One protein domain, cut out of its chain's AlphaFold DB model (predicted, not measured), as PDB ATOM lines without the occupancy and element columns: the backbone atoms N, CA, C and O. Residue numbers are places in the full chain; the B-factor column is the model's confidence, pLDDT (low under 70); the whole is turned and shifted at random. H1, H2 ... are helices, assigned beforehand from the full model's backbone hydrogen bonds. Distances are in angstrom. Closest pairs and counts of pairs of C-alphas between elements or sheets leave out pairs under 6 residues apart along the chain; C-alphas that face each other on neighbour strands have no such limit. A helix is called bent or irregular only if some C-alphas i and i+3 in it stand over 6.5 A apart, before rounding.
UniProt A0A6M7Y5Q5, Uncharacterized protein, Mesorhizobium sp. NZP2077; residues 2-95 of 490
ATOM      1  N   THR A   2     176.929 142.802 151.406       77.44
ATOM      2  CA  THR A   2     176.705 144.213 151.772       77.44
ATOM      3  C   THR A   2     177.631 144.691 152.895       77.44
ATOM      4  O   THR A   2     178.250 145.730 152.742       77.44
ATOM      5  N   SER A   3     177.818 143.902 153.962       75.56
ATOM      6  CA  SER A   3     178.760 144.215 155.053       75.56
ATOM      7  C   SER A   3     180.203 144.405 154.572       75.56
ATOM      8  O   SER A   3     180.825 145.406 154.904       75.56
ATOM      9  N   PHE A   4     180.705 143.483 153.745       80.06
ATOM     10  CA  PHE A   4     182.020 143.590 153.105       80.06
ATOM     11  C   PHE A   4     182.143 144.864 152.266       80.06
ATOM     12  O   PHE A   4     183.094 145.609 152.444       80.06
ATOM     13  N   ALA A   5     181.175 145.135 151.385       79.50
ATOM     14  CA  ALA A   5     181.218 146.310 150.519       79.50
ATOM     15  C   ALA A   5     181.216 147.619 151.325       79.50
ATOM     16  O   ALA A   5     181.948 148.543 150.988       79.50
ATOM     17  N   THR A   6     180.435 147.683 152.409       81.75
ATOM     18  CA  THR A   6     180.411 148.846 153.302       81.75
ATOM     19  C   THR A   6     181.743 149.028 154.028       81.75
ATOM     20  O   THR A   6     182.263 150.139 154.030       81.75
ATOM     21  N   MET A   7     182.310 147.965 154.614       82.56
ATOM     22  CA  MET A   7     183.604 148.049 155.307       82.56
ATOM     23  C   MET A   7     184.729 148.408 154.333       82.56
ATOM     24  O   MET A   7     185.401 149.409 154.542       82.56
ATOM     25  N   ALA A   8     184.810 147.723 153.190       84.94
ATOM     26  CA  ALA A   8     185.798 148.005 152.152       84.94
ATOM     27  C   ALA A   8     185.710 149.437 151.613       84.94
ATOM     28  O   ALA A   8     186.736 150.060 151.345       84.94
ATOM     29  N   MET A   9     184.501 149.992 151.468       86.00
ATOM     30  CA  MET A   9     184.326 151.388 151.070       86.00
ATOM     31  C   MET A   9     184.853 152.349 152.144       86.00
ATOM     32  O   MET A   9     185.584 153.280 151.812       86.00
ATOM     33  N   VAL A  10     184.511 152.119 153.415       85.69
ATOM     34  CA  VAL A  10     184.969 152.948 154.542       85.69
ATOM     35  C   VAL A  10     186.489 152.883 154.685       85.69
ATOM     36  O   VAL A  10     187.141 153.927 154.699       85.69
ATOM     37  N   ASP A  11     187.066 151.685 154.699       81.56
ATOM     38  CA  ASP A  11     188.502 151.473 154.868       81.56
ATOM     39  C   ASP A  11     189.301 152.000 153.675       81.56
ATOM     40  O   ASP A  11     190.359 152.602 153.863       81.56
ATOM     41  N   THR A  12     188.779 151.878 152.449       82.38
ATOM     42  CA  THR A  12     189.396 152.495 151.266       82.38
ATOM     43  C   THR A  12     189.405 154.019 151.378       82.38
ATOM     44  O   THR A  12     190.425 154.643 151.081       82.38
ATOM     45  N   ILE A  13     188.309 154.641 151.832       84.62
ATOM     46  CA  ILE A  13     188.248 156.098 152.041       84.62
ATOM     47  C   ILE A  13     189.260 156.518 153.114       84.62
ATOM     48  O   ILE A  13     190.048 157.435 152.880       84.62
ATOM     49  N   ILE A  14     189.293 155.822 154.255       83.00
ATOM     50  CA  ILE A  14     190.210 156.128 155.361       83.00
ATOM     51  C   ILE A  14     191.668 155.964 154.923       83.00
ATOM     52  O   ILE A  14     192.466 156.877 155.132       83.00
ATOM     53  N   LEU A  15     192.024 154.857 154.262       81.44
ATOM     54  CA  LEU A  15     193.375 154.640 153.740       81.44
ATOM     55  C   LEU A  15     193.782 155.702 152.716       81.44
ATOM     56  O   LEU A  15     194.935 156.124 152.698       81.44
ATOM     57  N   THR A  16     192.853 156.142 151.867       80.56
ATOM     58  CA  THR A  16     193.150 157.139 150.827       80.56
ATOM     59  C   THR A  16     193.420 158.520 151.425       80.56
ATOM     60  O   THR A  16     194.285 159.242 150.924       80.56
ATOM     61  N   VAL A  17     192.699 158.888 152.489       82.50
ATOM     62  CA  VAL A  17     192.806 160.208 153.131       82.50
ATOM     63  C   VAL A  17     193.920 160.253 154.181       82.50
ATOM     64  O   VAL A  17     194.652 161.238 154.240       82.50
ATOM     65  N   PHE A  18     194.072 159.200 154.988       76.06
ATOM     66  CA  PHE A  18     194.923 159.198 156.186       76.06
ATOM     67  C   PHE A  18     196.004 158.106 156.196       76.06
ATOM     68  O   PHE A  18     196.872 158.119 157.065       76.06
ATOM     69  N   GLY A  19     195.950 157.138 155.278       67.31
ATOM     70  CA  GLY A  19     196.761 155.925 155.345       67.31
ATOM     71  C   GLY A  19     198.046 155.938 154.505       67.31
ATOM     72  O   GLY A  19     198.199 156.720 153.561       67.31
ATOM     73  N   PRO A  20     198.984 155.021 154.804       68.88
ATOM     74  CA  PRO A  20     200.168 154.800 153.987       68.88
ATOM     75  C   PRO A  20     199.787 154.220 152.617       68.88
ATOM     76  O   PRO A  20     199.127 153.185 152.514       68.88
ATOM     77  N   ARG A  21     200.254 154.858 151.536       75.44
ATOM     78  CA  ARG A  21     199.970 154.468 150.142       75.44
ATOM     79  C   ARG A  21     200.832 153.287 149.684       75.44
ATOM     80  O   ARG A  21     201.648 153.423 148.776       75.44
ATOM     81  N   SER A  22     200.677 152.130 150.324       82.00
ATOM     82  CA  SER A  22     201.356 150.891 149.923       82.00
ATOM     83  C   SER A  22     200.359 149.834 149.451       82.00
ATOM     84  O   SER A  22     199.291 149.660 150.038       82.00
ATOM     85  N   PHE A  23     200.722 149.090 148.402       80.62
ATOM     86  CA  PHE A  23     199.892 147.993 147.894       80.62
ATOM     87  C   PHE A  23     199.682 146.895 148.947       80.62
ATOM     88  O   PHE A  23     198.597 146.330 149.043       80.62
ATOM     89  N   ALA A  24     200.699 146.630 149.773       79.88
ATOM     90  CA  ALA A  24     200.608 145.658 150.857       79.88
ATOM     91  C   ALA A  24     199.529 146.039 151.883       79.88
ATOM     92  O   ALA A  24     198.714 145.189 152.231       79.88
ATOM     93  N   ALA A  25     199.475 147.308 152.309       75.38
ATOM     94  CA  ALA A  25     198.441 147.791 153.229       75.38
ATOM     95  C   ALA A  25     197.039 147.711 152.603       75.38
ATOM     96  O   ALA A  25     196.103 147.235 153.238       75.38
ATOM     97  N   PHE A  26     196.906 148.096 151.331       80.25
ATOM     98  CA  PHE A  26     195.632 148.004 150.617       80.25
ATOM     99  C   PHE A  26     195.126 146.555 150.511       80.25
ATOM    100  O   PHE A  26     193.962 146.274 150.788       80.25
ATOM    101  N   PHE A  27     196.009 145.613 150.165       83.25
ATOM    102  CA  PHE A  27     195.666 144.193 150.091       83.25
ATOM    103  C   PHE A  27     195.303 143.610 151.464       83.25
ATOM    104  O   PHE A  27     194.327 142.867 151.576       83.25
ATOM    105  N   GLN A  28     196.054 143.963 152.512       80.69
ATOM    106  CA  GLN A  28     195.747 143.554 153.884       80.69
ATOM    107  C   GLN A  28     194.363 144.038 154.323       80.69
ATOM    108  O   GLN A  28     193.620 143.244 154.895       80.69
ATOM    109  N   ASN A  29     193.985 145.276 153.985       82.00
ATOM    110  CA  ASN A  29     192.652 145.797 154.281       82.00
ATOM    111  C   ASN A  29     191.555 145.041 153.534       82.00
ATOM    112  O   ASN A  29     190.622 144.585 154.176       82.00
ATOM    113  N   ILE A  30     191.699 144.773 152.230       81.81
ATOM    114  CA  ILE A  30     190.697 143.979 151.490       81.81
ATOM    115  C   ILE A  30     190.478 142.604 152.137       81.81
ATOM    116  O   ILE A  30     189.342 142.142 152.265       81.81
ATOM    117  N   VAL A  31     191.560 141.930 152.535       80.88
ATOM    118  CA  VAL A  31     191.468 140.627 153.207       80.88
ATOM    119  C   VAL A  31     190.808 140.772 154.582       80.88
ATOM    120  O   VAL A  31     189.947 139.959 154.931       80.88
ATOM    121  N   ALA A  32     191.170 141.806 155.346       82.69
ATOM    122  CA  ALA A  32     190.569 142.103 156.643       82.69
ATOM    123  C   ALA A  32     189.071 142.420 156.522       82.69
ATOM    124  O   ALA A  32     188.282 141.858 157.275       82.69
ATOM    125  N   ASP A  33     188.660 143.212 155.534       85.38
ATOM    126  CA  ASP A  33     187.265 143.548 155.247       85.38
ATOM    127  C   ASP A  33     186.464 142.324 154.821       85.38
ATOM    128  O   ASP A  33     185.310 142.151 155.219       85.38
ATOM    129  N   LEU A  34     187.055 141.440 154.011       81.31
ATOM    130  CA  LEU A  34     186.386 140.220 153.568       81.31
ATOM    131  C   LEU A  34     186.096 139.296 154.753       81.31
ATOM    132  O   LEU A  34     184.983 138.782 154.890       81.31
ATOM    133  N   LEU A  35     187.083 139.083 155.622       81.06
ATOM    134  CA  LEU A  35     186.932 138.227 156.798       81.06
ATOM    135  C   LEU A  35     186.064 138.898 157.873       81.06
ATOM    136  O   LEU A  35     185.115 138.290 158.371       81.06
ATOM    137  N   GLY A  36     186.338 140.165 158.176       81.12
ATOM    138  CA  GLY A  36     185.622 140.981 159.152       81.12
ATOM    139  C   GLY A  36     184.165 141.211 158.764       81.12
ATOM    140  O   GLY A  36     183.273 141.027 159.586       81.12
ATOM    141  N   GLY A  37     183.890 141.495 157.490       82.50
ATOM    142  CA  GLY A  37     182.537 141.673 156.970       82.50
ATOM    143  C   GLY A  37     181.694 140.397 157.033       82.50
ATOM    144  O   GLY A  37     180.491 140.472 157.311       82.50
ATOM    145  N   ASN A  38     182.297 139.221 156.817       80.75
ATOM    146  CA  ASN A  38     181.619 137.934 157.009       80.75
ATOM    147  C   ASN A  38     181.359 137.646 158.496       80.75
ATOM    148  O   ASN A  38     180.250 137.244 158.850       80.75
ATOM    149  N   ALA A  39     182.335 137.906 159.372       80.88
ATOM    150  CA  ALA A  39     182.167 137.756 160.817       80.88
ATOM    151  C   ALA A  39     181.074 138.690 161.367       80.88
ATOM    152  O   ALA A  39     180.200 138.251 162.115       80.88
ATOM    153  N   LEU A  40     181.056 139.954 160.935       84.19
ATOM    154  CA  LEU A  40     180.043 140.934 161.322       84.19
ATOM    155  C   LEU A  40     178.646 140.515 160.853       84.19
ATOM    156  O   LEU A  40     177.694 140.569 161.630       84.19
ATOM    157  N   ALA A  41     178.513 140.054 159.605       83.44
ATOM    158  CA  ALA A  41     177.241 139.551 159.089       83.44
ATOM    159  C   ALA A  41     176.731 138.349 159.898       83.44
ATOM    160  O   ALA A  41     175.536 138.263 160.179       83.44
ATOM    161  N   PHE A  42     177.630 137.451 160.309       82.06
ATOM    162  CA  PHE A  42     177.285 136.312 161.154       82.06
ATOM    163  C   PHE A  42     176.789 136.748 162.542       82.06
ATOM    164  O   PHE A  42     175.736 136.290 162.986       82.06
ATOM    165  N   VAL A  43     177.486 137.682 163.198       85.06
ATOM    166  CA  VAL A  43     177.055 138.246 164.489       85.06
ATOM    167  C   VAL A  43     175.690 138.929 164.361       85.06
ATOM    168  O   VAL A  43     174.800 138.678 165.173       85.06
ATOM    169  N   LEU A  44     175.479 139.731 163.313       86.50
ATOM    170  CA  LEU A  44     174.189 140.377 163.054       86.50
ATOM    171  C   LEU A  44     173.068 139.357 162.830       86.50
ATOM    172  O   LEU A  44     171.976 139.534 163.365       86.50
ATOM    173  N   ALA A  45     173.325 138.274 162.093       85.31
ATOM    174  CA  ALA A  45     172.344 137.211 161.887       85.31
ATOM    175  C   ALA A  45     171.940 136.538 163.210       85.31
ATOM    176  O   ALA A  45     170.750 136.318 163.440       85.31
ATOM    177  N   ILE A  46     172.901 136.270 164.105       84.25
ATOM    178  CA  ILE A  46     172.618 135.736 165.448       84.25
ATOM    179  C   ILE A  46     171.725 136.695 166.234       84.25
ATOM    180  O   ILE A  46     170.725 136.260 166.811       84.25
ATOM    181  N   ILE A  47     172.054 137.991 166.241       88.69
ATOM    182  CA  ILE A  47     171.269 139.006 166.955       88.69
ATOM    183  C   ILE A  47     169.842 139.051 166.404       88.69
ATOM    184  O   ILE A  47     168.894 138.951 167.180       88.69
ATOM    185  N   LEU A  48     169.670 139.139 165.082       87.50
ATOM    186  CA  LEU A  48     168.351 139.193 164.443       87.50
ATOM    187  C   LEU A  48     167.503 137.956 164.756       87.50
ATOM    188  O   LEU A  48     166.306 138.080 165.003       87.50
ATOM    189  N   ILE A  49     168.111 136.774 164.807       83.81
ATOM    190  CA  ILE A  49     167.395 135.533 165.115       83.81
ATOM    191  C   ILE A  49     167.028 135.438 166.590       83.81
ATOM    192  O   ILE A  49     165.919 135.016 166.906       83.81
ATOM    193  N   ALA A  50     167.899 135.877 167.498       85.38
ATOM    194  CA  ALA A  50     167.538 136.000 168.907       85.38
ATOM    195  C   ALA A  50     166.361 136.978 169.088       85.38
ATOM    196  O   ALA A  50     165.417 136.685 169.822       85.38
ATOM    197  N   CYS A  51     166.373 138.096 168.360       88.88
ATOM    198  CA  CYS A  51     165.288 139.076 168.358       88.88
ATOM    199  C   CYS A  51     163.981 138.490 167.811       88.88
ATOM    200  O   CYS A  51     162.914 138.746 168.374       88.88
ATOM    201  N   GLU A  52     164.052 137.694 166.745       86.44
ATOM    202  CA  GLU A  52     162.903 137.012 166.151       86.44
ATOM    203  C   GLU A  52     162.340 135.932 167.083       86.44
ATOM    204  O   GLU A  52     161.129 135.855 167.276       86.44
ATOM    205  N   TYR A  53     163.204 135.161 167.747       86.06
ATOM    206  CA  TYR A  53     162.798 134.175 168.748       86.06
ATOM    207  C   TYR A  53     162.062 134.832 169.924       86.06
ATOM    208  O   TYR A  53     160.987 134.375 170.312       86.06
ATOM    209  N   VAL A  54     162.583 135.949 170.448       87.19
ATOM    210  CA  VAL A  54     161.897 136.744 171.482       87.19
ATOM    211  C   VAL A  54     160.554 137.258 170.959       87.19
ATOM    212  O   VAL A  54     159.541 137.148 171.645       87.19
ATOM    213  N   ARG A  55     160.498 137.768 169.723       88.75
ATOM    214  CA  ARG A  55     159.243 138.243 169.125       88.75
ATOM    215  C   ARG A  55     158.191 137.133 169.051       88.75
ATOM    216  O   ARG A  55     157.035 137.394 169.376       88.75
ATOM    217  N   GLN A  56     158.580 135.933 168.616       85.56
ATOM    218  CA  GLN A  56     157.688 134.782 168.457       85.56
ATOM    219  C   GLN A  56     157.216 134.226 169.805       85.56
ATOM    220  O   GLN A  56     156.021 133.998 169.974       85.56
ATOM    221  N   ALA A  57     158.111 134.095 170.789       86.62
ATOM    222  CA  ALA A  57     157.781 133.560 172.114       86.62
ATOM    223  C   ALA A  57     156.704 134.377 172.857       86.62
ATOM    224  O   ALA A  57     155.924 133.823 173.623       86.62
ATOM    225  N   PHE A  58     156.632 135.689 172.610       87.06
ATOM    226  CA  PHE A  58     155.646 136.587 173.227       87.06
ATOM    227  C   PHE A  58     154.507 136.994 172.273       87.06
ATOM    228  O   PHE A  58     153.695 137.864 172.608       87.06
ATOM    229  N   TRP A  59     154.428 136.379 171.088       82.75
ATOM    230  CA  TRP A  59     153.473 136.763 170.046       82.75
ATOM    231  C   TRP A  59     152.021 136.451 170.414       82.75
ATOM    232  O   TRP A  59     151.134 137.247 170.103       82.75
ATOM    233  N   GLU A  60     151.788 135.325 171.094       81.38
ATOM    234  CA  GLU A  60     150.450 134.872 171.495       81.38
ATOM    235  C   GLU A  60     149.845 135.733 172.616       81.38
ATOM    236  O   GLU A  60     148.633 135.925 172.651       81.38
ATOM    237  N   GLY A  61     150.676 136.309 173.492       82.06
ATOM    238  CA  GLY A  61     150.222 137.144 174.609       82.06
ATOM    239  C   GLY A  61     149.987 138.612 174.235       82.06
ATOM    240  O   GLY A  61     148.941 139.177 174.548       82.06
ATOM    241  N   SER A  62     150.956 139.264 173.577       89.81
ATOM    242  CA  SER A  62     150.820 140.656 173.120       89.81
ATOM    243  C   SER A  62     151.870 141.017 172.072       89.81
ATOM    244  O   SER A  62     153.070 141.088 172.350       89.81
ATOM    245  N   ARG A  63     151.409 141.370 170.864       86.44
ATOM    246  CA  ARG A  63     152.283 141.792 169.753       86.44
ATOM    247  C   ARG A  63     153.129 143.022 170.086       86.44
ATOM    248  O   ARG A  63     154.243 143.143 169.582       86.44
ATOM    249  N   PHE A  64     152.606 143.940 170.902       89.12
ATOM    250  CA  PHE A  64     153.340 145.137 171.315       89.12
ATOM    251  C   PHE A  64     154.503 144.776 172.246       89.12
ATOM    252  O   PHE A  64     155.633 145.194 172.003       89.12
ATOM    253  N   VAL A  65     154.241 143.932 173.250       89.69
ATOM    254  CA  VAL A  65     155.259 143.473 174.206       89.69
ATOM    255  C   VAL A  65     156.349 142.673 173.494       89.69
ATOM    256  O   VAL A  65     157.526 142.944 173.706       89.69
ATOM    257  N   GLY A  66     155.984 141.771 172.575       88.50
ATOM    258  CA  GLY A  66     156.963 141.010 171.792       88.50
ATOM    259  C   GLY A  66     157.888 141.891 170.941       88.50
ATOM    260  O   GLY A  66     159.091 141.647 170.896       88.50
ATOM    261  N   ARG A  67     157.367 142.957 170.312       88.19
ATOM    262  CA  ARG A  67     158.192 143.923 169.555       88.19
ATOM    263  C   ARG A  67     159.121 144.726 170.460       88.19
ATOM    264  O   ARG A  67     160.287 144.903 170.127       88.19
ATOM    265  N   LEU A  68     158.607 145.195 171.595       93.00
ATOM    266  CA  LEU A  68     159.376 145.979 172.557       93.00
ATOM    267  C   LEU A  68     160.515 145.146 173.165       93.00
ATOM    268  O   LEU A  68     161.665 145.577 173.138       93.00
ATOM    269  N   LEU A  69     160.229 143.920 173.615       91.69
ATOM    270  CA  LEU A  69     161.239 142.995 174.142       91.69
ATOM    271  C   LEU A  69     162.265 142.577 173.082       91.69
ATOM    272  O   LEU A  69     163.446 142.472 173.395       91.69
ATOM    273  N   SER A  70     161.842 142.386 171.829       91.38
ATOM    274  CA  SER A  70     162.743 142.113 170.702       91.38
ATOM    275  C   SER A  70     163.717 143.276 170.457       91.38
ATOM    276  O   SER A  70     164.920 143.060 170.332       91.38
ATOM    277  N   GLY A  71     163.228 144.522 170.496       91.38
ATOM    278  CA  GLY A  71     164.076 145.716 170.423       91.38
ATOM    279  C   GLY A  71     165.070 145.819 171.587       91.38
ATOM    280  O   GLY A  71     166.251 146.079 171.365       91.38
ATOM    281  N   PHE A  72     164.631 145.549 172.822       93.88
ATOM    282  CA  PHE A  72     165.530 145.506 173.983       93.88
ATOM    283  C   PHE A  72     166.579 144.395 173.872       93.88
ATOM    284  O   PHE A  72     167.745 144.631 174.186       93.88
ATOM    285  N   ALA A  73     166.197 143.212 173.386       91.62
ATOM    286  CA  ALA A  73     167.130 142.119 173.138       91.62
ATOM    287  C   ALA A  73     168.198 142.521 172.109       91.62
ATOM    288  O   ALA A  73     169.378 142.268 172.340       91.62
ATOM    289  N   ALA A  74     167.810 143.211 171.028       92.44
ATOM    290  CA  ALA A  74     168.751 143.733 170.037       92.44
ATOM    291  C   ALA A  74     169.773 144.690 170.669       92.44
ATOM    292  O   ALA A  74     170.972 144.551 170.436       92.44
ATOM    293  N   ILE A  75     169.305 145.628 171.502       93.44
ATOM    294  CA  ILE A  75     170.164 146.605 172.189       93.44
ATOM    295  C   ILE A  75     171.134 145.901 173.144       93.44
ATOM    296  O   ILE A  75     172.335 146.151 173.086       93.44
ATOM    297  N   ILE A  76     170.636 145.000 173.997       94.38
ATOM    298  CA  ILE A  76     171.459 144.284 174.983       94.38
ATOM    299  C   ILE A  76     172.520 143.431 174.285       94.38
ATOM    300  O   ILE A  76     173.695 143.502 174.641       94.38
ATOM    301  N   LEU A  77     172.132 142.647 173.275       91.62
ATOM    302  CA  LEU A  77     173.070 141.805 172.531       91.62
ATOM    303  C   LEU A  77     174.087 142.638 171.746       91.62
ATOM    304  O   LEU A  77     175.253 142.258 171.684       91.62
ATOM    305  N   GLY A  78     173.670 143.782 171.197       91.25
ATOM    306  CA  GLY A  78     174.566 144.740 170.553       91.25
ATOM    307  C   GLY A  78     175.621 145.280 171.518       91.25
ATOM    308  O   GLY A  78     176.809 145.198 171.220       91.25
ATOM    309  N   ILE A  79     175.208 145.749 172.702       93.88
ATOM    310  CA  ILE A  79     176.128 146.226 173.748       93.88
ATOM    311  C   ILE A  79     177.096 145.112 174.153       93.88
ATOM    312  O   ILE A  79     178.301 145.335 174.159       93.88
ATOM    313  N   LEU A  80     176.598 143.903 174.430       93.25
ATOM    314  CA  LEU A  80     177.445 142.768 174.811       93.25
ATOM    315  C   LEU A  80     178.471 142.420 173.726       93.25
ATOM    316  O   LEU A  80     179.638 142.196 174.046       93.25
ATOM    317  N   ALA A  81     178.063 142.404 172.454       89.19
ATOM    318  CA  ALA A  81     178.961 142.141 171.335       89.19
ATOM    319  C   ALA A  81     180.033 143.234 171.196       89.19
ATOM    320  O   ALA A  81     181.213 142.918 171.050       89.19
ATOM    321  N   SER A  82     179.650 144.510 171.299       90.38
ATOM    322  CA  SER A  82     180.589 145.636 171.260       90.38
ATOM    323  C   SER A  82     181.554 145.633 172.448       90.38
ATOM    324  O   SER A  82     182.750 145.835 172.256       90.38
ATOM    325  N   THR A  83     181.074 145.354 173.662       93.50
ATOM    326  CA  THR A  83     181.914 145.229 174.862       93.50
ATOM    327  C   THR A  83     182.883 144.055 174.740       93.50
ATOM    328  O   THR A  83     184.066 144.206 175.041       93.50
ATOM    329  N   ALA A  84     182.422 142.899 174.253       90.56
ATOM    330  CA  ALA A  84     183.287 141.750 174.005       90.56
ATOM    331  C   ALA A  84     184.369 142.077 172.965       90.56
ATOM    332  O   ALA A  84     185.541 141.797 173.202       90.56
ATOM    333  N   ALA A  85     183.997 142.724 171.855       89.06
ATOM    334  CA  ALA A  85     184.951 143.173 170.847       89.06
ATOM    335  C   ALA A  85     185.986 144.134 171.446       89.06
ATOM    336  O   ALA A  85     187.180 143.922 171.257       89.06
ATOM    337  N   PHE A  86     185.552 145.131 172.226       92.50
ATOM    338  CA  PHE A  86     186.447 146.069 172.905       92.50
ATOM    339  C   PHE A  86     187.482 145.350 173.777       92.50
ATOM    340  O   PHE A  86     188.673 145.588 173.612       92.50
ATOM    341  N   TYR A  87     187.062 144.430 174.653       93.25
ATOM    342  CA  TYR A  87     187.999 143.708 175.520       93.25
ATOM    343  C   TYR A  87     188.913 142.748 174.756       93.25
ATOM    344  O   TYR A  87     190.064 142.572 175.149       93.25
ATOM    345  N   VAL A  88     188.443 142.137 173.662       89.50
ATOM    346  CA  VAL A  88     189.299 141.322 172.786       89.50
ATOM    347  C   VAL A  88     190.361 142.199 172.121       89.50
ATOM    348  O   VAL A  88     191.543 141.852 172.154       89.50
ATOM    349  N   PHE A  89     189.967 143.347 171.563       88.88
ATOM    350  CA  PHE A  89     190.904 144.275 170.938       88.88
ATOM    351  C   PHE A  89     191.887 144.859 171.952       88.88
ATOM    352  O   PHE A  89     193.088 144.797 171.710       88.88
ATOM    353  N   ASP A  90     191.422 145.336 173.106       90.44
ATOM    354  CA  ASP A  90     192.297 145.824 174.176       90.44
ATOM    355  C   ASP A  90     193.263 144.725 174.638       90.44
ATOM    356  O   ASP A  90     194.470 144.938 174.719       90.44
ATOM    357  N   PHE A  91     192.785 143.496 174.846       90.62
ATOM    358  CA  PHE A  91     193.653 142.420 175.311       90.62
ATOM    359  C   PHE A  91     194.786 142.097 174.330       90.62
ATOM    360  O   PHE A  91     195.923 141.917 174.780       90.62
ATOM    361  N   PHE A  92     194.486 141.987 173.031       91.00
ATOM    362  CA  PHE A  92     195.449 141.559 172.010       91.00
ATOM    363  C   PHE A  92     196.274 142.697 171.415       91.00
ATOM    364  O   PHE A  92     197.436 142.461 171.080       91.00
ATOM    365  N   TYR A  93     195.690 143.890 171.284       89.56
ATOM    366  CA  TYR A  93     196.264 145.020 170.552       89.56
ATOM    367  C   TYR A  93     196.718 146.180 171.438       89.56
ATOM    368  O   TYR A  93     197.291 147.139 170.920       89.56
ATOM    369  N   ARG A  94     196.544 146.102 172.762       90.12
ATOM    370  CA  ARG A  94     197.198 147.050 173.666       90.12
ATOM    371  C   ARG A  94     198.724 146.944 173.515       90.12
ATOM    372  O   ARG A  94     199.257 145.829 173.601       90.12
ATOM    373  N   PRO A  95     199.425 148.068 173.275       92.06
ATOM    374  CA  PRO A  95     200.882 148.101 173.234       92.06
ATOM    375  C   PRO A  95     201.481 147.533 174.520       92.06
ATOM    376  O   PRO A  95     200.993 147.816 175.616       92.06
TER     377      PRO A  95
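AT A GLANCE: This is residues 2 to 95 of the 490 residues of an uncharacterized protein of Mesorhizobium sp. NZP2077 (UniProt A0A6M7Y5Q5). One long helix, H2, makes the long axis, and a helix folds back along it from each end: the shorter H1 over the part of H2 nearer its first residue, and the long H3 from its other end. H2 and H3 make a narrow V that is closed at the link between them and opens toward the far end of H3, where residues 82 to 95 stick out free. The printed part has 94 residues with three named helices, in the order H1, H2, H3, and no named strand; the class is all helix. The whole is loose, with a radius of gyration of the C-alphas of 18.0 A, and only just elongated, spanning 58 by 30 by 20 A.

IN THESE COORDINATES: H2, the longest helix with 35 residues, runs from Phe 23 to Ala 57 and measures 50.7 A from first to last C-alpha; C-alpha 23 is at (199.892, 147.993, 147.894) and C-alpha 57 at (157.781, 133.560, 172.114). H1, residues 2 to 18, comes before it and measures 24.0 A, beginning with C-alpha 2 at (176.705, 144.213, 151.772). H3, residues 63 to 93, follows it and measures 44.1 A, ending with C-alpha 93 at (196.264, 145.020, 170.552).

HOW THE PARTS SIT: H2 touches both other helices, each with a part of its length alone. With residues 26 to 41 it touches H1, and the closest C-alphas, those of Phe 4 and Gly 37, are 4.3 A apart. H1 and H2 form a helical hairpin, running opposite ways at a steep tilt of 40 degrees. With residues 47 to 57 H2 touches H3, and the closest C-alphas, those of Arg 55 and Gly 66, are 4.5 A apart. H2 and H3 form a second helical hairpin, running opposite ways at a shallow tilt of 32 degrees. H1 and H3 are apart. In H1, H2 and H3 every O i to N i+4 pair is within hydrogen-bond range, and no helix is bent.

THE WHOLE: The two C-alphas farthest apart, those of Ser 22 and Gly 61, are 58.4 A from each other. Residues 82 to 95, of which 82 to 93 belong to H3, stand free; the body without them spans 58 by 20 by 19 A. The links from H1 to H2, 4 residues, and from H2 to H3, 5 residues, are both tight. The printed part has no cut. The mean pLDDT of the printed part is 85.5, and residues 19 to 20 are under 70.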